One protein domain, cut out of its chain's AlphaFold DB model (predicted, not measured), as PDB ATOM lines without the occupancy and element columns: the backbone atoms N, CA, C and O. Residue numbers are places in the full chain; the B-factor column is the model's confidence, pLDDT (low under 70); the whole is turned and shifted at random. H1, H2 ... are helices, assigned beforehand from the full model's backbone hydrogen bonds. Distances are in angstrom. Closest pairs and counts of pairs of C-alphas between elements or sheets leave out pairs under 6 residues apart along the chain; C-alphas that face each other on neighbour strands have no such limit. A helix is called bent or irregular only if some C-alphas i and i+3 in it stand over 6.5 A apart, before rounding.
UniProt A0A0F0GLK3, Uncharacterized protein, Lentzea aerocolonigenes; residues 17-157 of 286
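AT A GLANCE: This is residues 17 to 157 of the 286 residues of an uncharacterized protein of Lentzea aerocolonigenes (UniProt A0A0F0GLK3). One long helix, H4, runs through the core of a helical globule, with H3, H8, H7, H6 and H1 placed round it; H3, H8 and H6 pack on H4 at shallow tilts, while H1 crosses it steeply. The small helices H2 and H5 lie farthest from the core. The printed part has 141 residues with eight named helices, in the order H1 to H8, and no named strand: the class is all helix. It is compact, with a radius of gyration of the C-alphas of 14.3 A, and a rounded outline spanning 42 by 41 by 31 A.

IN THESE COORDINATES: H4, the longest helix, holds residues 75 to 94 and measures 28.6 A, from C-alpha 75 at (137.840, 195.159, 186.016) to C-alpha 94 at (137.049, 182.968, 160.149). It is irregular, with C-alphas 77 and 80 7.2 A apart, and has a kink of 28 degrees near residue 82. H3, residues 55 to 70, 20.6 A, is irregular too, with C-alphas 61 and 64 7.5 A apart and a kink of 55 degrees near residue 62. H1 is residues 17 to 35, 27.1 A, beginning at C-alpha 17 (125.673, 195.547, 187.290). H2 is residues 46 to 51, H5 residues 97 to 100 and H6 residues 102 to 110. H7, residues 115 to 129, and H8, residues 138 to 152, each measure 21.1 A.

HOW THE PARTS SIT: H4 is the hub, touching five helices. H3, H4 and H8 form an up and down bundle, helices side by side, each running against the one before it. H3 and H4 are a hairpin at a shallow tilt of 32 degrees, only just short of steep; their closest C-alphas, Val 65 and Pro 75, are 4.9 A apart. H8 touches H4 residues 77 to 85 alone, closest at the C-alphas of Ala 78 and Ala 150, 5.3 A. H6 touches H4 residues 83 to 91 alone, closest at the C-alphas of Leu 84 and Pro 104, 4.7 A. H1, with residues 22 to 30 alone, touches H4 at a steep tilt of 52 degrees, closest at the C-alphas of Val 26 and Val 83, 5.9 A. H6 and H7 are a hairpin at 5 degrees, closest at the C-alphas of Leu 105 and Thr 122, 6.7 A. H5 touches H4, closest at the C-alphas of Gly 91 and Ala 100, 4.0 A. H2 touches no helix. Every O i to N i+4 pair is within hydrogen-bond range in H1, H2, H6, H7 and H8, against 9 of 12 in H3 and 13 of 16 in H4; H5 is too short for such a pair.

THE WHOLE: The C-alphas farthest apart, Asp 42 and Ser 157, are 42.7 A apart. The printed part has no cut and no long link. Mean pLDDT of the printed part is 75.1, with residues 17 to 59, 93 to 99 and 131 to 136 under 70.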
ATOM      1  N   ARG A  17     125.591 194.220 187.909       62.34
ATOM      2  CA  ARG A  17     125.673 195.547 187.290       62.34
ATOM      3  C   ARG A  17     127.049 195.791 186.668       62.34
ATOM      4  O   ARG A  17     127.096 196.194 185.510       62.34
ATOM      5  N   THR A  18     128.136 195.498 187.381       58.66
ATOM      6  CA  THR A  18     129.506 195.638 186.864       58.66
ATOM      7  C   THR A  18     129.739 194.759 185.639       58.66
ATOM      8  O   THR A  18     130.264 195.249 184.644       58.66
ATOM      9  N   LEU A  19     129.276 193.503 185.649       61.22
ATOM     10  CA  LEU A  19     129.388 192.629 184.476       61.22
ATOM     11  C   LEU A  19     128.603 193.158 183.270       61.22
ATOM     12  O   LEU A  19     129.122 193.148 182.160       61.22
ATOM     13  N   ARG A  20     127.379 193.668 183.463       64.44
ATOM     14  CA  ARG A  20     126.603 194.267 182.360       64.44
ATOM     15  C   ARG A  20     127.277 195.510 181.780       64.44
ATOM     16  O   ARG A  20     127.203 195.720 180.575       64.44
ATOM     17  N   ILE A  21     127.897 196.334 182.625       62.22
ATOM     18  CA  ILE A  21     128.665 197.501 182.172       62.22
ATOM     19  C   ILE A  21     129.884 197.034 181.373       62.22
ATOM     20  O   ILE A  21     130.079 197.512 180.264       62.22
ATOM     21  N   ALA A  22     130.629 196.047 181.880       58.69
ATOM     22  CA  ALA A  22     131.773 195.477 181.176       58.69
ATOM     23  C   ALA A  22     131.380 194.920 179.800       58.69
ATOM     24  O   ALA A  22     132.027 195.254 178.819       58.69
ATOM     25  N   VAL A  23     130.276 194.172 179.686       64.56
ATOM     26  CA  VAL A  23     129.765 193.704 178.380       64.56
ATOM     27  C   VAL A  23     129.546 194.871 177.424       64.56
ATOM     28  O   VAL A  23     130.065 194.857 176.316       64.56
ATOM     29  N   ARG A  24     128.835 195.916 177.865       67.31
ATOM     30  CA  ARG A  24     128.547 197.084 177.019       67.31
ATOM     31  C   ARG A  24     129.811 197.817 176.581       67.31
ATOM     32  O   ARG A  24     129.865 198.287 175.452       67.31
ATOM     33  N   CYS A  25     130.800 197.930 177.461       61.28
ATOM     34  CA  CYS A  25     132.075 198.557 177.137       61.28
ATOM     35  C   CYS A  25     132.897 197.691 176.167       61.28
ATOM     36  O   CYS A  25     133.437 198.234 175.213       61.28
ATOM     37  N   VAL A  26     132.922 196.360 176.338       63.97
ATOM     38  CA  VAL A  26     133.569 195.444 175.380       63.97
ATOM     39  C   VAL A  26     132.884 195.552 174.020       63.97
ATOM     40  O   VAL A  26     133.563 195.655 173.007       63.97
ATOM     41  N   ASP A  27     131.550 195.587 173.981       67.31
ATOM     42  CA  ASP A  27     130.791 195.734 172.737       67.31
ATOM     43  C   ASP A  27     131.049 197.086 172.054       67.31
ATOM     44  O   ASP A  27     131.132 197.150 170.828       67.31
ATOM     45  N   ALA A  28     131.175 198.171 172.824       61.41
ATOM     46  CA  ALA A  28     131.493 199.495 172.293       61.41
ATOM     47  C   ALA A  28     132.908 199.541 171.693       61.41
ATOM     48  O   ALA A  28     133.075 199.984 170.557       61.41
ATOM     49  N   ASP A  29     133.900 199.012 172.408       59.09
ATOM     50  CA  ASP A  29     135.280 198.939 171.927       59.09
ATOM     51  C   ASP A  29     135.416 197.996 170.728       59.09
ATOM     52  O   ASP A  29     136.155 198.291 169.788       59.09
ATOM     53  N   LEU A  30     134.665 196.891 170.711       64.00
ATOM     54  CA  LEU A  30     134.592 195.998 169.558       64.00
ATOM     55  C   LEU A  30     134.031 196.713 168.333       64.00
ATOM     56  O   LEU A  30     134.598 196.559 167.257       64.00
ATOM     57  N   ARG A  31     132.970 197.518 168.488       65.75
ATOM     58  CA  ARG A  31     132.421 198.329 167.388       65.75
ATOM     59  C   ARG A  31     133.470 199.285 166.835       65.75
ATOM     60  O   ARG A  31     133.710 199.263 165.634       65.75
ATOM     61  N   LEU A  32     134.168 200.017 167.706       56.22
ATOM     62  CA  LEU A  32     135.263 200.907 167.310       56.22
ATOM     63  C   LEU A  32     136.386 200.148 166.582       56.22
ATOM     64  O   LEU A  32     136.869 200.587 165.539       56.22
ATOM     65  N   ALA A  33     136.770 198.972 167.086       56.09
ATOM     66  CA  ALA A  33     137.779 198.121 166.462       56.09
ATOM     67  C   ALA A  33     137.326 197.564 165.098       56.09
ATOM     68  O   ALA A  33     138.147 197.408 164.192       56.09
ATOM     69  N   THR A  34     136.031 197.281 164.928       56.94
ATOM     70  CA  THR A  34     135.453 196.847 163.649       56.94
ATOM     71  C   THR A  34     135.202 197.997 162.680       56.94
ATOM     72  O   THR A  34     135.305 197.783 161.480       56.94
ATOM     73  N   ASP A  35     134.960 199.222 163.137       56.25
ATOM     74  CA  ASP A  35     134.801 200.381 162.250       56.25
ATOM     75  C   ASP A  35     136.137 200.747 161.578       56.25
ATOM     76  O   ASP A  35     136.175 201.098 160.398       56.25
ATOM     77  N   LEU A  36     137.273 200.493 162.246       46.34
ATOM     78  CA  LEU A  36     138.615 200.525 161.633       46.34
ATOM     79  C   LEU A  36     138.786 199.526 160.459       46.34
ATOM     80  O   LEU A  36     139.762 199.618 159.702       46.34
ATOM     81  N   ARG A  37     137.869 198.561 160.301       46.22
ATOM     82  CA  ARG A  37     137.822 197.559 159.221       46.22
ATOM     83  C   ARG A  37     137.165 198.099 157.946       46.22
ATOM     84  O   ARG A  37     137.587 197.715 156.858       46.22
ATOM     85  N   ALA A  38     136.203 199.017 158.074       46.47
ATOM     86  CA  ALA A  38     135.441 199.572 156.950       46.47
ATOM     87  C   ALA A  38     136.295 200.409 155.975       46.47
ATOM     88  O   ALA A  38     135.850 200.728 154.879       46.47
ATOM     89  N   ALA A  39     137.540 200.730 156.339       47.12
ATOM     90  CA  ALA A  39     138.448 201.502 155.501       47.12
ATOM     91  C   ALA A  39     139.203 200.691 154.421       47.12
ATOM     92  O   ALA A  39     139.856 201.325 153.596       47.12
ATOM     93  N   VAL A  40     139.190 199.340 154.407       44.62
ATOM     94  CA  VAL A  40     140.060 198.576 153.465       44.62
ATOM     95  C   VAL A  40     139.456 197.333 152.776       44.62
ATOM     96  O   VAL A  40     139.927 197.017 151.692       44.62
ATOM     97  N   ALA A  41     138.439 196.626 153.283       41.75
ATOM     98  CA  ALA A  41     137.740 195.565 152.518       41.75
ATOM     99  C   ALA A  41     136.517 195.029 153.276       41.75
ATOM    100  O   ALA A  41     136.499 195.083 154.508       41.75
ATOM    101  N   ASP A  42     135.552 194.474 152.532       43.56
ATOM    102  CA  ASP A  42     134.203 194.102 152.985       43.56
ATOM    103  C   ASP A  42     134.192 193.046 154.122       43.56
ATOM    104  O   ASP A  42     134.570 191.886 153.913       43.56
ATOM    105  N   PRO A  43     133.801 193.425 155.354       42.62
ATOM    106  CA  PRO A  43     133.690 192.528 156.507       42.62
ATOM    107  C   PRO A  43     132.382 191.720 156.575       42.62
ATOM    108  O   PRO A  43     131.337 192.250 156.203       42.62
ATOM    109  N   PRO A  44     132.344 190.542 157.241       41.81
ATOM    110  CA  PRO A  44     131.126 190.081 157.905       41.81
ATOM    111  C   PRO A  44     130.601 191.179 158.837       41.81
ATOM    112  O   PRO A  44     131.364 191.770 159.610       41.81
ATOM    113  N   SER A  45     129.301 191.461 158.738       43.00
ATOM    114  CA  SER A  45     128.665 192.558 159.463       43.00
ATOM    115  C   SER A  45     128.814 192.386 160.977       43.00
ATOM    116  O   SER A  45     128.753 191.278 161.512       43.00
ATOM    117  N   THR A  46     128.963 193.502 161.691       38.25
ATOM    118  CA  THR A  46     128.977 193.578 163.162       38.25
ATOM    119  C   THR A  46     127.779 192.842 163.775       38.25
ATOM    120  O   THR A  46     127.885 192.245 164.841       38.25
ATOM    121  N   THR A  47     126.654 192.806 163.060       37.53
ATOM    122  CA  THR A  47     125.447 192.060 163.420       37.53
ATOM    123  C   THR A  47     125.664 190.543 163.403       37.53
ATOM    124  O   THR A  47     125.168 189.883 164.302       37.53
ATOM    125  N   ALA A  48     126.449 189.986 162.472       43.91
ATOM    126  CA  ALA A  48     126.755 188.550 162.392       43.91
ATOM    127  C   ALA A  48     127.719 188.060 163.495       43.91
ATOM    128  O   ALA A  48     127.561 186.958 164.013       43.91
ATOM    129  N   LEU A  49     128.684 188.895 163.906       40.47
ATOM    130  CA  LEU A  49     129.603 188.607 165.027       40.47
ATOM    131  C   LEU A  49     128.923 188.731 166.408       40.47
ATOM    132  O   LEU A  49     129.388 188.173 167.410       40.47
ATOM    133  N   LEU A  50     127.820 189.486 166.466       38.09
ATOM    134  CA  LEU A  50     127.016 189.710 167.669       38.09
ATOM    135  C   LEU A  50     125.787 188.786 167.762       38.09
ATOM    136  O   LEU A  50     125.292 188.578 168.865       38.09
ATOM    137  N   THR A  51     125.301 188.193 166.664       37.91
ATOM    138  CA  THR A  51     124.205 187.203 166.702       37.91
ATOM    139  C   THR A  51     124.656 185.807 167.129       37.91
ATOM    140  O   THR A  51     123.822 185.031 167.584       37.91
ATOM    141  N   GLN A  52     125.955 185.497 167.084       40.56
ATOM    142  CA  GLN A  52     126.513 184.244 167.616       40.56
ATOM    143  C   GLN A  52     126.776 184.281 169.129       40.56
ATOM    144  O   GLN A  52     127.559 183.502 169.653       40.56
ATOM    145  N   VAL A  53     126.154 185.194 169.875       37.78
ATOM    146  CA  VAL A  53     126.368 185.301 171.322       37.78
ATOM    147  C   VAL A  53     125.534 184.244 172.045       37.78
ATOM    148  O   VAL A  53     124.533 184.531 172.697       37.78
ATOM    149  N   GLU A  54     125.960 182.987 171.941       41.69
ATOM    150  CA  GLU A  54     125.539 181.979 172.899       41.69
ATOM    151  C   GLU A  54     126.082 182.350 174.299       41.69
ATOM    152  O   GLU A  54     127.182 182.908 174.427       41.69
ATOM    153  N   PRO A  55     125.370 182.015 175.390       50.72
ATOM    154  CA  PRO A  55     125.826 182.248 176.764       50.72
ATOM    155  C   PRO A  55     127.287 181.839 177.088       50.72
ATOM    156  O   PRO A  55     127.920 182.531 177.893       50.72
ATOM    157  N   PRO A  56     127.872 180.767 176.501       54.09
ATOM    158  CA  PRO A  56     129.279 180.409 176.697       54.09
ATOM    159  C   PRO A  56     130.262 181.424 176.093       54.09
ATOM    160  O   PRO A  56     131.314 181.676 176.686       54.09
ATOM    161  N   LEU A  57     129.914 182.044 174.960       57.62
ATOM    162  CA  LEU A  57     130.766 183.007 174.255       57.62
ATOM    163  C   LEU A  57     130.826 184.353 174.982       57.62
ATOM    164  O   LEU A  57     131.890 184.964 175.031       57.62
ATOM    165  N   VAL A  58     129.748 184.773 175.655       64.88
ATOM    166  CA  VAL A  58     129.771 185.966 176.529       64.88
ATOM    167  C   VAL A  58     130.839 185.831 177.611       64.88
ATOM    168  O   VAL A  58     131.579 186.773 177.884       64.88
ATOM    169  N   PHE A  59     130.933 184.658 178.240       69.44
ATOM    170  CA  PHE A  59     131.892 184.468 179.321       69.44
ATOM    171  C   PHE A  59     133.333 184.398 178.806       69.44
ATOM    172  O   PHE A  59     134.206 184.988 179.434       69.44
ATOM    173  N   ALA A  60     133.582 183.749 177.662       71.56
ATOM    174  CA  ALA A  60     134.908 183.758 177.037       71.56
ATOM    175  C   ALA A  60     135.411 185.197 176.815       71.56
ATOM    176  O   ALA A  60     136.544 185.518 177.158       71.56
ATOM    177  N   ARG A  61     134.520 186.094 176.366       75.25
ATOM    178  CA  ARG A  61     134.816 187.523 176.163       75.25
ATOM    179  C   ARG A  61     135.082 188.284 177.466       75.25
ATOM    180  O   ARG A  61     135.844 189.242 177.465       75.25
ATOM    181  N   LEU A  62     134.488 187.877 178.589       84.81
ATOM    182  CA  LEU A  62     134.640 188.544 179.894       84.81
ATOM    183  C   LEU A  62     135.664 187.883 180.822       84.81
ATOM    184  O   LEU A  62     135.874 188.363 181.938       84.81
ATOM    185  N   PHE A  63     136.286 186.783 180.402       92.31
ATOM    186  CA  PHE A  63     137.156 185.996 181.267       92.31
ATOM    187  C   PHE A  63     138.312 186.826 181.840       92.31
ATOM    188  O   PHE A  63     138.548 186.781 183.047       92.31
ATOM    189  N   ALA A  64     138.969 187.650 181.019       93.69
ATOM    190  CA  ALA A  64     140.047 188.538 181.456       93.69
ATOM    191  C   ALA A  64     139.581 189.556 182.513       93.69
ATOM    192  O   ALA A  64     140.233 189.732 183.540       93.69
ATOM    193  N   VAL A  65     138.410 190.170 182.310       91.31
ATOM    194  CA  VAL A  65     137.797 191.124 183.253       91.31
ATOM    195  C   VAL A  65     137.503 190.466 184.601       91.31
ATOM    196  O   VAL A  65     137.831 191.020 185.650       91.31
ATOM    197  N   VAL A  66     136.908 189.272 184.588       90.50
ATOM    198  CA  VAL A  66     136.618 188.511 185.813       90.50
ATOM    199  C   VAL A  66     137.911 188.082 186.506       90.50
ATOM    200  O   VAL A  66     137.984 188.138 187.730       90.50
ATOM    201  N   THR A  67     138.927 187.687 185.739       94.81
ATOM    202  CA  THR A  67     140.242 187.281 186.254       94.81
ATOM    203  C   THR A  67     140.934 188.441 186.963       94.81
ATOM    204  O   THR A  67     141.313 188.299 188.122       94.81
ATOM    205  N   ALA A  68     141.030 189.612 186.326       93.56
ATOM    206  CA  ALA A  68     141.638 190.788 186.945       93.56
ATOM    207  C   ALA A  68     140.900 191.212 188.220       93.56
ATOM    208  O   ALA A  68     141.527 191.519 189.231       93.56
ATOM    209  N   ALA A  69     139.566 191.167 188.202       89.75
ATOM    210  CA  ALA A  69     138.759 191.467 189.377       89.75
ATOM    211  C   ALA A  69     138.954 190.438 190.506       89.75
ATOM    212  O   ALA A  69     139.006 190.802 191.679       89.75
ATOM    213  N   ALA A  70     139.098 189.155 190.165       91.56
ATOM    214  CA  ALA A  70     139.408 188.103 191.128       91.56
ATOM    215  C   ALA A  70     140.806 188.266 191.732       91.56
ATOM    216  O   ALA A  70     140.964 187.988 192.917       91.56
ATOM    217  N   ALA A  71     141.772 188.763 190.958       93.50
ATOM    218  CA  ALA A  71     143.117 189.116 191.410       93.50
ATOM    219  C   ALA A  71     143.172 190.407 192.260       93.50
ATOM    220  O   ALA A  71     144.251 190.833 192.655       93.50
ATOM    221  N   GLY A  72     142.029 191.046 192.542       89.06
ATOM    222  CA  GLY A  72     141.952 192.287 193.326       89.06
ATOM    223  C   GLY A  72     142.157 193.569 192.511       89.06
ATOM    224  O   GLY A  72     142.157 194.661 193.074       89.06
ATOM    225  N   GLY A  73     142.304 193.455 191.190       88.94
ATOM    226  CA  GLY A  73     142.429 194.580 190.273       88.94
ATOM    227  C   GLY A  73     141.102 195.232 189.893       88.94
ATOM    228  O   GLY A  73     140.013 194.697 190.107       88.94
ATOM    229  N   SER A  74     141.194 196.397 189.249       86.81
ATOM    230  CA  SER A  74     140.034 197.024 188.615       86.81
ATOM    231  C   SER A  74     139.623 196.231 187.364       86.81
ATOM    232  O   SER A  74     140.457 196.072 186.467       86.81
ATOM    233  N   PRO A  75     138.347 195.810 187.228       84.25
ATOM    234  CA  PRO A  75     137.840 195.159 186.016       84.25
ATOM    235  C   PRO A  75     138.109 195.982 184.743       84.25
ATOM    236  O   PRO A  75     138.335 195.420 183.674       84.25
ATOM    237  N   HIS A  76     138.126 197.315 184.870       84.12
ATOM    238  CA  HIS A  76     138.382 198.247 183.772       84.12
ATOM    239  C   HIS A  76     139.762 198.041 183.131       84.12
ATOM    240  O   HIS A  76     139.898 198.133 181.916       84.12
ATOM    241  N   ASN A  77     140.783 197.704 183.922       87.62
ATOM    242  CA  ASN A  77     142.158 197.580 183.427       87.62
ATOM    243  C   ASN A  77     142.340 196.374 182.491       87.62
ATOM    244  O   ASN A  77     143.242 196.374 181.658       87.62
ATOM    245  N   ALA A  78     141.468 195.369 182.595       91.56
ATOM    246  CA  ALA A  78     141.481 194.181 181.745       91.56
ATOM    247  C   ALA A  78     140.491 194.256 180.570       91.56
ATOM    248  O   ALA A  78     140.416 193.317 179.777       91.56
ATOM    249  N   MET A  79     139.764 195.367 180.414       87.75
ATOM    250  CA  MET A  79     138.863 195.578 179.278       87.75
ATOM    251  C   MET A  79     139.574 195.446 177.925       87.75
ATOM    252  O   MET A  79     139.070 194.695 177.084       87.75
ATOM    253  N   PRO A  80     140.773 196.034 177.718       91.19
ATOM    254  CA  PRO A  80     141.487 195.847 176.461       91.19
ATOM    255  C   PRO A  80     141.848 194.380 176.195       91.19
ATOM    256  O   PRO A  80     141.756 193.924 175.061       91.19
ATOM    257  N   VAL A  81     142.188 193.603 177.234       93.69
ATOM    258  CA  VAL A  81     142.472 192.159 177.108       93.69
ATOM    259  C   VAL A  81     141.219 191.393 176.680       93.69
ATOM    260  O   VAL A  81     141.288 190.530 175.808       93.69
ATOM    261  N   SER A  82     140.057 191.738 177.230       90.25
ATOM    262  CA  SER A  82     138.770 191.168 176.817       90.25
ATOM    263  C   SER A  82     138.420 191.469 175.354       90.25
ATOM    264  O   SER A  82     137.910 190.593 174.650       90.25
ATOM    265  N   VAL A  83     138.730 192.671 174.863       86.06
ATOM    266  CA  VAL A  83     138.550 193.037 173.447       86.06
ATOM    267  C   VAL A  83     139.537 192.271 172.561       86.06
ATOM    268  O   VAL A  83     139.123 191.682 171.564       86.06
ATOM    269  N   LEU A  84     140.814 192.187 172.954       90.31
ATOM    270  CA  LEU A  84     141.829 191.376 172.268       90.31
ATOM    271  C   LEU A  84     141.405 189.906 172.162       90.31
ATOM    272  O   LEU A  84     141.470 189.331 171.078       90.31
ATOM    273  N   SER A  85     140.919 189.318 173.258       89.81
ATOM    274  CA  SER A  85     140.406 187.944 173.290       89.81
ATOM    275  C   SER A  85     139.226 187.768 172.337       89.81
ATOM    276  O   SER A  85     139.214 186.853 171.516       89.81
ATOM    277  N   SER A  86     138.266 188.693 172.374       85.56
ATOM    278  CA  SER A  86     137.089 188.673 171.499       85.56
ATOM    279  C   SER A  86     137.465 188.727 170.014       85.56
ATOM    280  O   SER A  86     136.941 187.952 169.215       85.56
ATOM    281  N   LEU A  87     138.402 189.609 169.646       83.25
ATOM    282  CA  LEU A  87     138.928 189.707 168.282       83.25
ATOM    283  C   LEU A  87     139.690 188.443 167.869       83.25
ATOM    284  O   LEU A  87     139.610 188.036 166.712       83.25
ATOM    285  N   TRP A  88     140.411 187.821 168.803       86.00
ATOM    286  CA  TRP A  88     141.143 186.587 168.548       86.00
ATOM    287  C   TRP A  88     140.188 185.416 168.284       86.00
ATOM    288  O   TRP A  88     140.357 184.708 167.296       86.00
ATOM    289  N   TRP A  89     139.142 185.260 169.106       82.75
ATOM    290  CA  TRP A  89     138.110 184.236 168.914       82.75
ATOM    291  C   TRP A  89     137.371 184.409 167.582       82.75
ATOM    292  O   TRP A  89     137.236 183.445 166.833       82.75
ATOM    293  N   ALA A  90     136.995 185.642 167.231       77.75
ATOM    294  CA  ALA A  90     136.387 185.944 165.932       77.75
ATOM    295  C   ALA A  90     137.329 185.637 164.750       77.75
ATOM    296  O   ALA A  90     136.898 185.215 163.675       77.75
ATOM    297  N   GLY A  91     138.633 185.853 164.935       74.06
ATOM    298  CA  GLY A  91     139.650 185.494 163.952       74.06
ATOM    299  C   GLY A  91     139.789 183.981 163.770       74.06
ATOM    300  O   GLY A  91     139.923 183.518 162.638       74.06
ATOM    301  N   LEU A  92     139.706 183.215 164.861       76.19
ATOM    302  CA  LEU A  92     139.793 181.753 164.843       76.19
ATOM    303  C   LEU A  92     138.618 181.104 164.093       76.19
ATOM    304  O   LEU A  92     138.804 180.112 163.400       76.19
ATOM    305  N   GLU A  93     137.421 181.683 164.192       68.88
ATOM    306  CA  GLU A  93     136.226 181.199 163.484       68.88
ATOM    307  C   GLU A  93     136.269 181.476 161.971       68.88
ATOM    308  O   GLU A  93     135.594 180.802 161.195       68.88
ATOM    309  N   THR A  94     137.053 182.468 161.535       60.84
ATOM    310  CA  THR A  94     137.049 182.968 160.149       60.84
ATOM    311  C   THR A  94     138.317 182.644 159.358       60.84
ATOM    312  O   THR A  94     138.350 182.877 158.148       60.84
ATOM    313  N   SER A  95     139.380 182.141 159.997       57.44
ATOM    314  CA  SER A  95     140.693 181.990 159.358       57.44
ATOM    315  C   SER A  95     141.611 180.961 160.039       57.44
ATOM    316  O   SER A  95     141.307 180.446 161.109       57.44
ATOM    317  N   THR A  96     142.754 180.649 159.413       59.00
ATOM    318  CA  THR A  96     143.809 179.797 159.997       59.00
ATOM    319  C   THR A  96     144.419 180.440 161.255       59.00
ATOM    320  O   THR A  96     144.434 181.663 161.383       59.00
ATOM    321  N   GLY A  97     144.975 179.641 162.178       59.38
ATOM    322  CA  GLY A  97     145.442 180.107 163.499       59.38
ATOM    323  C   GLY A  97     146.343 181.355 163.493       59.38
ATOM    324  O   GLY A  97     146.136 182.267 164.291       59.38
ATOM    325  N   ALA A  98     147.261 181.484 162.527       63.16
ATOM    326  CA  ALA A  98     148.139 182.656 162.403       63.16
ATOM    327  C   ALA A  98     147.401 183.954 162.005       63.16
ATOM    328  O   ALA A  98     147.839 185.061 162.328       63.16
ATOM    329  N   ALA A  99     146.268 183.852 161.306       66.88
ATOM    330  CA  ALA A  99     145.444 185.004 160.956       66.88
ATOM    331  C   ALA A  99     144.589 185.494 162.141       66.88
ATOM    332  O   ALA A  99     144.261 186.684 162.186       66.88
ATOM    333  N   ALA A 100     144.345 184.642 163.148       73.94
ATOM    334  CA  ALA A 100     143.594 184.999 164.350       73.94
ATOM    335  C   ALA A 100     144.269 186.101 165.192       73.94
ATOM    336  O   ALA A 100     143.581 186.883 165.846       73.94
ATOM    337  N   ALA A 101     145.602 186.239 165.138       82.56
ATOM    338  CA  ALA A 101     146.330 187.292 165.859       82.56
ATOM    339  C   ALA A 101     146.320 188.666 165.168       82.56
ATOM    340  O   ALA A 101     146.593 189.677 165.814       82.56
ATOM    341  N   ARG A 102     145.972 188.755 163.875       82.69
ATOM    342  CA  ARG A 102     146.083 190.017 163.115       82.69
ATOM    343  C   ARG A 102     145.197 191.131 163.673       82.69
ATOM    344  O   ARG A 102     145.660 192.260 163.830       82.69
ATOM    345  N   LEU A 103     143.929 190.823 163.957       80.56
ATOM    346  CA  LEU A 103     142.973 191.797 164.497       80.56
ATOM    347  C   LEU A 103     143.337 192.230 165.928       80.56
ATOM    348  O   LEU A 103     143.424 193.440 166.154       80.56
ATOM    349  N   PRO A 104     143.639 191.305 166.865       87.44
ATOM    350  CA  PRO A 104     144.160 191.669 168.177       87.44
ATOM    351  C   PRO A 104     145.402 192.562 168.109       87.44
ATOM    352  O   PRO A 104     145.427 193.616 168.734       87.44
ATOM    353  N   LEU A 105     146.410 192.212 167.302       89.38
ATOM    354  CA  LEU A 105     147.641 193.004 167.195       89.38
ATOM    355  C   LEU A 105     147.388 194.417 166.655       89.38
ATOM    356  O   LEU A 105     148.039 195.370 167.081       89.38
ATOM    357  N   ARG A 106     146.428 194.588 165.738       86.25
ATOM    358  CA  ARG A 106     146.041 195.918 165.246       86.25
ATOM    359  C   ARG A 106     145.383 196.758 166.340       86.25
ATOM    360  O   ARG A 106     145.763 197.914 166.496       86.25
ATOM    361  N   TYR A 107     144.447 196.186 167.097       87.06
ATOM    362  CA  TYR A 107     143.825 196.873 168.234       87.06
ATOM    363  C   TYR A 107     144.857 197.198 169.323       87.06
ATOM    364  O   TYR A 107     144.899 198.317 169.823       87.06
ATOM    365  N   LEU A 108     145.781 196.276 169.613       91.75
ATOM    366  CA  LEU A 108     146.872 196.505 170.560       91.75
ATOM    367  C   LEU A 108     147.724 197.728 170.189       91.75
ATOM    368  O   LEU A 108     148.136 198.479 171.067       91.75
ATOM    369  N   ARG A 109     147.976 197.960 168.895       91.38
ATOM    370  CA  ARG A 109     148.719 199.139 168.410       91.38
ATOM    371  C   ARG A 109     147.958 200.452 168.593       91.38
ATOM    372  O   ARG A 109     148.607 201.480 168.739       91.38
ATOM    373  N   SER A 110     146.624 200.436 168.614       89.00
ATOM    374  CA  SER A 110     145.821 201.648 168.836       89.00
ATOM    375  C   SER A 110     145.630 202.009 170.309       89.00
ATOM    376  O   SER A 110     145.150 203.099 170.599       89.00
ATOM    377  N   LEU A 111     145.974 201.114 171.239       89.62
ATOM    378  CA  LEU A 111     145.844 201.383 172.668       89.62
ATOM    379  C   LEU A 111     146.897 202.385 173.153       89.62
ATOM    380  O   LEU A 111     148.075 202.292 172.786       89.62
ATOM    381  N   ASP A 112     146.474 203.279 174.043       92.31
ATOM    382  CA  ASP A 112     147.354 204.139 174.831       92.31
ATOM    383  C   ASP A 112     147.807 203.389 176.095       92.31
ATOM    384  O   ASP A 112     147.171 203.431 177.148       92.31
ATOM    385  N   ILE A 113     148.863 202.589 175.943       91.81
ATOM    386  CA  ILE A 113     149.475 201.777 177.001       91.81
ATOM    387  C   ILE A 113     150.996 201.904 176.947       91.81
ATOM    388  O   ILE A 113     151.569 202.257 175.911       91.81
ATOM    389  N   THR A 114     151.654 201.559 178.055       92.94
ATOM    390  CA  THR A 114     153.117 201.563 178.141       92.94
ATOM    391  C   THR A 114     153.739 200.599 177.131       92.94
ATOM    392  O   THR A 114     153.183 199.541 176.823       92.94
ATOM    393  N   GLU A 115     154.922 200.950 176.627       93.19
ATOM    394  CA  GLU A 115     155.624 200.145 175.622       93.19
ATOM    395  C   GLU A 115     155.992 198.749 176.146       93.19
ATOM    396  O   GLU A 115     155.874 197.763 175.422       93.19
ATOM    397  N   ASP A 116     156.342 198.633 177.429       91.88
ATOM    398  CA  ASP A 116     156.631 197.340 178.059       91.88
ATOM    399  C   ASP A 116     155.401 196.425 178.106       91.88
ATOM    400  O   ASP A 116     155.503 195.218 177.856       91.88
ATOM    401  N   LEU A 117     154.219 196.989 178.391       91.69
ATOM    402  CA  LEU A 117     152.964 196.239 178.381       91.69
ATOM    403  C   LEU A 117     152.589 195.839 176.953       91.69
ATOM    404  O   LEU A 117     152.246 194.680 176.718       91.69
ATOM    405  N   ARG A 118     152.729 196.763 175.994       94.62
ATOM    406  CA  ARG A 118     152.479 196.509 174.571       94.62
ATOM    407  C   ARG A 118     153.365 195.385 174.040       94.62
ATOM    408  O   ARG A 118     152.852 194.454 173.419       94.62
ATOM    409  N   ARG A 119     154.673 195.432 174.317       94.06
ATOM    410  CA  ARG A 119     155.637 194.400 173.908       94.06
ATOM    411  C   ARG A 119     155.279 193.050 174.514       94.06
ATOM    412  O   ARG A 119     155.179 192.069 173.788       94.06
ATOM    413  N   GLY A 120     155.013 193.020 175.821       92.81
ATOM    414  CA  GLY A 120     154.607 191.803 176.518       92.81
ATOM    415  C   GLY A 120     153.356 191.162 175.916       92.81
ATOM    416  O   GLY A 120     153.373 189.985 175.575       92.81
ATOM    417  N   TRP A 121     152.301 191.952 175.723       94.75
ATOM    418  CA  TRP A 121     151.044 191.487 175.137       94.75
ATOM    419  C   TRP A 121     151.175 191.082 173.666       94.75
ATOM    420  O   TRP A 121     150.462 190.189 173.218       94.75
ATOM    421  N   THR A 122     152.088 191.705 172.919       94.44
ATOM    422  CA  THR A 122     152.401 191.303 171.539       94.44
ATOM    423  C   THR A 122     152.975 189.894 171.519       94.44
ATOM    424  O   THR A 122     152.430 189.034 170.831       94.44
ATOM    425  N   THR A 123     153.996 189.637 172.340       92.62
ATOM    426  CA  THR A 123     154.600 188.306 172.477       92.62
ATOM    427  C   THR A 123     153.561 187.262 172.889       92.62
ATOM    428  O   THR A 123     153.453 186.226 172.244       92.62
ATOM    429  N   ASP A 124     152.730 187.565 173.893       91.62
ATOM    430  CA  ASP A 124     151.675 186.658 174.365       91.62
ATOM    431  C   ASP A 124     150.651 186.309 173.254       91.62
ATOM    432  O   ASP A 124     150.178 185.170 173.159       91.62
ATOM    433  N   LEU A 125     150.296 187.270 172.391       90.38
ATOM    434  CA  LEU A 125     149.375 187.050 171.267       90.38
ATOM    435  C   LEU A 125     150.005 186.229 170.143       90.38
ATOM    436  O   LEU A 125     149.327 185.376 169.568       90.38
ATOM    437  N   GLU A 126     151.271 186.492 169.831       88.50
ATOM    438  CA  GLU A 126     152.013 185.791 168.785       88.50
ATOM    439  C   GLU A 126     152.288 184.338 169.179       88.50
ATOM    440  O   GLU A 126     151.973 183.441 168.401       88.50
ATOM    441  N   GLU A 127     152.758 184.081 170.405       85.94
ATOM    442  CA  GLU A 127     153.004 182.723 170.921       85.94
ATOM    443  C   GLU A 127     151.736 181.862 170.908       85.94
ATOM    444  O   GLU A 127     151.775 180.687 170.555       85.94
ATOM    445  N   THR A 128     150.586 182.456 171.236       81.12
ATOM    446  CA  THR A 128     149.295 181.748 171.257       81.12
ATOM    447  C   THR A 128     148.763 181.433 169.852       81.12
ATOM    448  O   THR A 128     147.898 180.573 169.702       81.12
ATOM    449  N   ALA A 129     149.233 182.144 168.823       72.25
ATOM    450  CA  ALA A 129     148.813 181.949 167.435       72.25
ATOM    451  C   ALA A 129     149.656 180.909 166.679       72.25
ATOM    452  O   ALA A 129     149.279 180.509 165.574       72.25
ATOM    453  N   VAL A 130     150.779 180.475 167.261       73.94
ATOM    454  CA  VAL A 130     151.583 179.360 166.752       73.94
ATOM    455  C   VAL A 130     150.859 178.042 167.044       73.94
ATOM    456  O   VAL A 130     150.210 177.902 168.080       73.94
ATOM    457  N   ASP A 131     150.951 177.096 166.103       64.31
ATOM    458  CA  ASP A 131     150.312 175.777 166.164       64.31
ATOM    459  C   ASP A 131     150.512 175.134 167.550       64.31
ATOM    460  O   ASP A 131     151.663 174.969 167.980       64.31
ATOM    461  N   PRO A 132     149.435 174.833 168.303       62.97
ATOM    462  CA  PRO A 132     149.582 174.228 169.613       62.97
ATOM    463  C   PRO A 132     150.275 172.879 169.442       62.97
ATOM    464  O   PRO A 132     149.777 171.989 168.758       62.97
ATOM    465  N   GLY A 133     151.441 172.724 170.069       61.94
ATOM    466  CA  GLY A 133     152.154 171.451 170.057       61.94
ATOM    467  C   GLY A 133     151.265 170.278 170.513       61.94
ATOM    468  O   GLY A 133     150.213 170.482 171.129       61.94
ATOM    469  N   PRO A 134     151.684 169.028 170.254       54.22
ATOM    470  CA  PRO A 134     150.883 167.843 170.544       54.22
ATOM    471  C   PRO A 134     150.429 167.816 172.013       54.22
ATOM    472  O   PRO A 134     151.248 167.793 172.931       54.22
ATOM    473  N   GLY A 135     149.110 167.833 172.229       60.66
ATOM    474  CA  GLY A 135     148.490 167.813 173.561       60.66
ATOM    475  C   GLY A 135     148.119 169.182 174.144       60.66
ATOM    476  O   GLY A 135     147.553 169.234 175.237       60.66
ATOM    477  N   SER A 136     148.391 170.280 173.436       68.94
ATOM    478  CA  SER A 136     147.863 171.603 173.770       68.94
ATOM    479  C   SER A 136     146.620 171.914 172.933       68.94
ATOM    480  O   SER A 136     146.520 171.527 171.771       68.94
ATOM    481  N   SER A 137     145.648 172.598 173.533       83.25
ATOM    482  CA  SER A 137     144.457 173.065 172.826       83.25
ATOM    483  C   SER A 137     144.536 174.568 172.607       83.25
ATOM    484  O   SER A 137     144.870 175.325 173.522       83.25
ATOM    485  N   VAL A 138     144.123 174.995 171.414       84.88
ATOM    486  CA  VAL A 138     143.933 176.398 171.028       84.88
ATOM    487  C   VAL A 138     143.140 177.171 172.093       84.88
ATOM    488  O   VAL A 138     143.537 178.263 172.498       84.88
ATOM    489  N   ARG A 139     142.058 176.587 172.624       87.75
ATOM    490  CA  ARG A 139     141.245 177.223 173.673       87.75
ATOM    491  C   ARG A 139     141.970 177.289 175.009       87.75
ATOM    492  O   ARG A 139     141.915 178.325 175.666       87.75
ATOM    493  N   SER A 140     142.652 176.217 175.408       90.75
ATOM    494  CA  SER A 140     143.466 176.201 176.628       90.75
ATOM    495  C   SER A 140     144.528 177.303 176.612       90.75
ATOM    496  O   SER A 140     144.633 178.058 177.580       90.75
ATOM    497  N   ASN A 141     145.225 177.484 175.486       90.81
ATOM    498  CA  ASN A 141     146.214 178.553 175.333       90.81
ATOM    499  C   ASN A 141     145.573 179.945 175.352       90.81
ATOM    500  O   ASN A 141     146.112 180.845 175.990       90.81
ATOM    501  N   ALA A 142     144.405 180.125 174.729       91.19
ATOM    502  CA  ALA A 142     143.689 181.399 174.760       91.19
ATOM    503  C   ALA A 142     143.310 181.820 176.186       91.19
ATOM    504  O   ALA A 142     143.604 182.939 176.596       91.19
ATOM    505  N   TYR A 143     142.731 180.912 176.978       94.50
ATOM    506  CA  TYR A 143     142.413 181.202 178.378       94.50
ATOM    507  C   TYR A 143     143.678 181.425 179.223       94.50
ATOM    508  O   TYR A 143     143.688 182.306 180.080       94.50
ATOM    509  N   ALA A 144     144.758 180.675 178.979       95.25
ATOM    510  CA  ALA A 144     146.044 180.883 179.648       95.25
ATOM    511  C   ALA A 144     146.622 182.279 179.362       95.25
ATOM    512  O   ALA A 144     147.030 182.987 180.286       95.25
ATOM    513  N   ARG A 145     146.607 182.689 178.088       95.00
ATOM    514  CA  ARG A 145     147.019 184.015 177.622       95.00
ATOM    515  C   ARG A 145     146.184 185.106 178.278       95.00
ATOM    516  O   ARG A 145     146.738 186.026 178.870       95.00
ATOM    517  N   ASP A 146     144.862 184.992 178.211       95.62
ATOM    518  CA  ASP A 146     143.954 186.020 178.715       95.62
ATOM    519  C   ASP A 146     144.079 186.183 180.236       95.62
ATOM    520  O   ASP A 146     144.101 187.311 180.730       95.62
ATOM    521  N   ALA A 147     144.229 185.077 180.979       96.44
ATOM    522  CA  ALA A 147     144.472 185.135 182.418       96.44
ATOM    523  C   ALA A 147     145.808 185.810 182.743       96.44
ATOM    524  O   ALA A 147     145.867 186.673 183.617       96.44
ATOM    525  N   PHE A 148     146.873 185.450 182.021       96.12
ATOM    526  CA  PHE A 148     148.200 186.034 182.197       96.12
ATOM    527  C   PHE A 148     148.211 187.536 181.896       96.12
ATOM    528  O   PHE A 148     148.679 188.334 182.708       96.12
ATOM    529  N   MET A 149     147.656 187.935 180.749       95.44
ATOM    530  CA  MET A 149     147.577 189.334 180.329       95.44
ATOM    531  C   MET A 149     146.745 190.164 181.309       95.44
ATOM    532  O   MET A 149     147.155 191.271 181.656       95.44
ATOM    533  N   ALA A 150     145.625 189.623 181.803       94.81
ATOM    534  CA  ALA A 150     144.814 190.263 182.835       94.81
ATOM    535  C   ALA A 150     145.589 190.416 184.152       94.81
ATOM    536  O   ALA A 150     145.644 191.518 184.706       94.81
ATOM    537  N   ALA A 151     146.242 189.350 184.622       92.88
ATOM    538  CA  ALA A 151     147.031 189.361 185.851       92.88
ATOM    539  C   ALA A 151     148.178 190.374 185.787       92.88
ATOM    540  O   ALA A 151     148.394 191.109 186.742       92.88
ATOM    541  N   ARG A 152     148.849 190.534 184.640       91.19
ATOM    542  CA  ARG A 152     149.905 191.552 184.476       91.19
ATOM    543  C   ARG A 152     149.447 192.989 184.733       91.19
ATOM    544  O   ARG A 152     150.286 193.826 185.044       91.19
ATOM    545  N   THR A 153     148.149 193.282 184.628       89.25
ATOM    546  CA  THR A 153     147.610 194.627 184.905       89.25
ATOM    547  C   THR A 153     147.356 194.907 186.386       89.25
ATOM    548  O   THR A 153     147.142 196.061 186.751       89.25
ATOM    549  N   CYS A 154     147.332 193.876 187.238       87.81
ATOM    550  CA  CYS A 154     146.859 194.000 188.622       87.81
ATOM    551  C   CYS A 154     147.652 193.194 189.662       87.81
ATOM    552  O   CYS A 154     147.788 193.654 190.789       87.81
ATOM    553  N   ALA A 155     148.204 192.044 189.286       87.38
ATOM    554  CA  ALA A 155     149.006 191.140 190.107       87.38
ATOM    555  C   ALA A 155     150.179 190.563 189.276       87.38
ATOM    556  O   ALA A 155     150.200 189.374 188.950       87.38
ATOM    557  N   PRO A 156     151.157 191.397 188.864       84.31
ATOM    558  CA  PRO A 156     152.201 190.983 187.924       84.31
ATOM    559  C   PRO A 156     153.117 189.868 188.456       84.31
ATOM    560  O   PRO A 156     153.632 189.091 187.653       84.31
ATOM    561  N   SER A 157     153.293 189.751 189.778       89.06
ATOM    562  CA  SER A 157     154.077 188.676 190.411       89.06
ATOM    563  C   SER A 157     153.456 187.289 190.236       89.06
ATOM    564  O   SER A 157     154.186 186.302 190.181       89.06
TER     565      SER A 157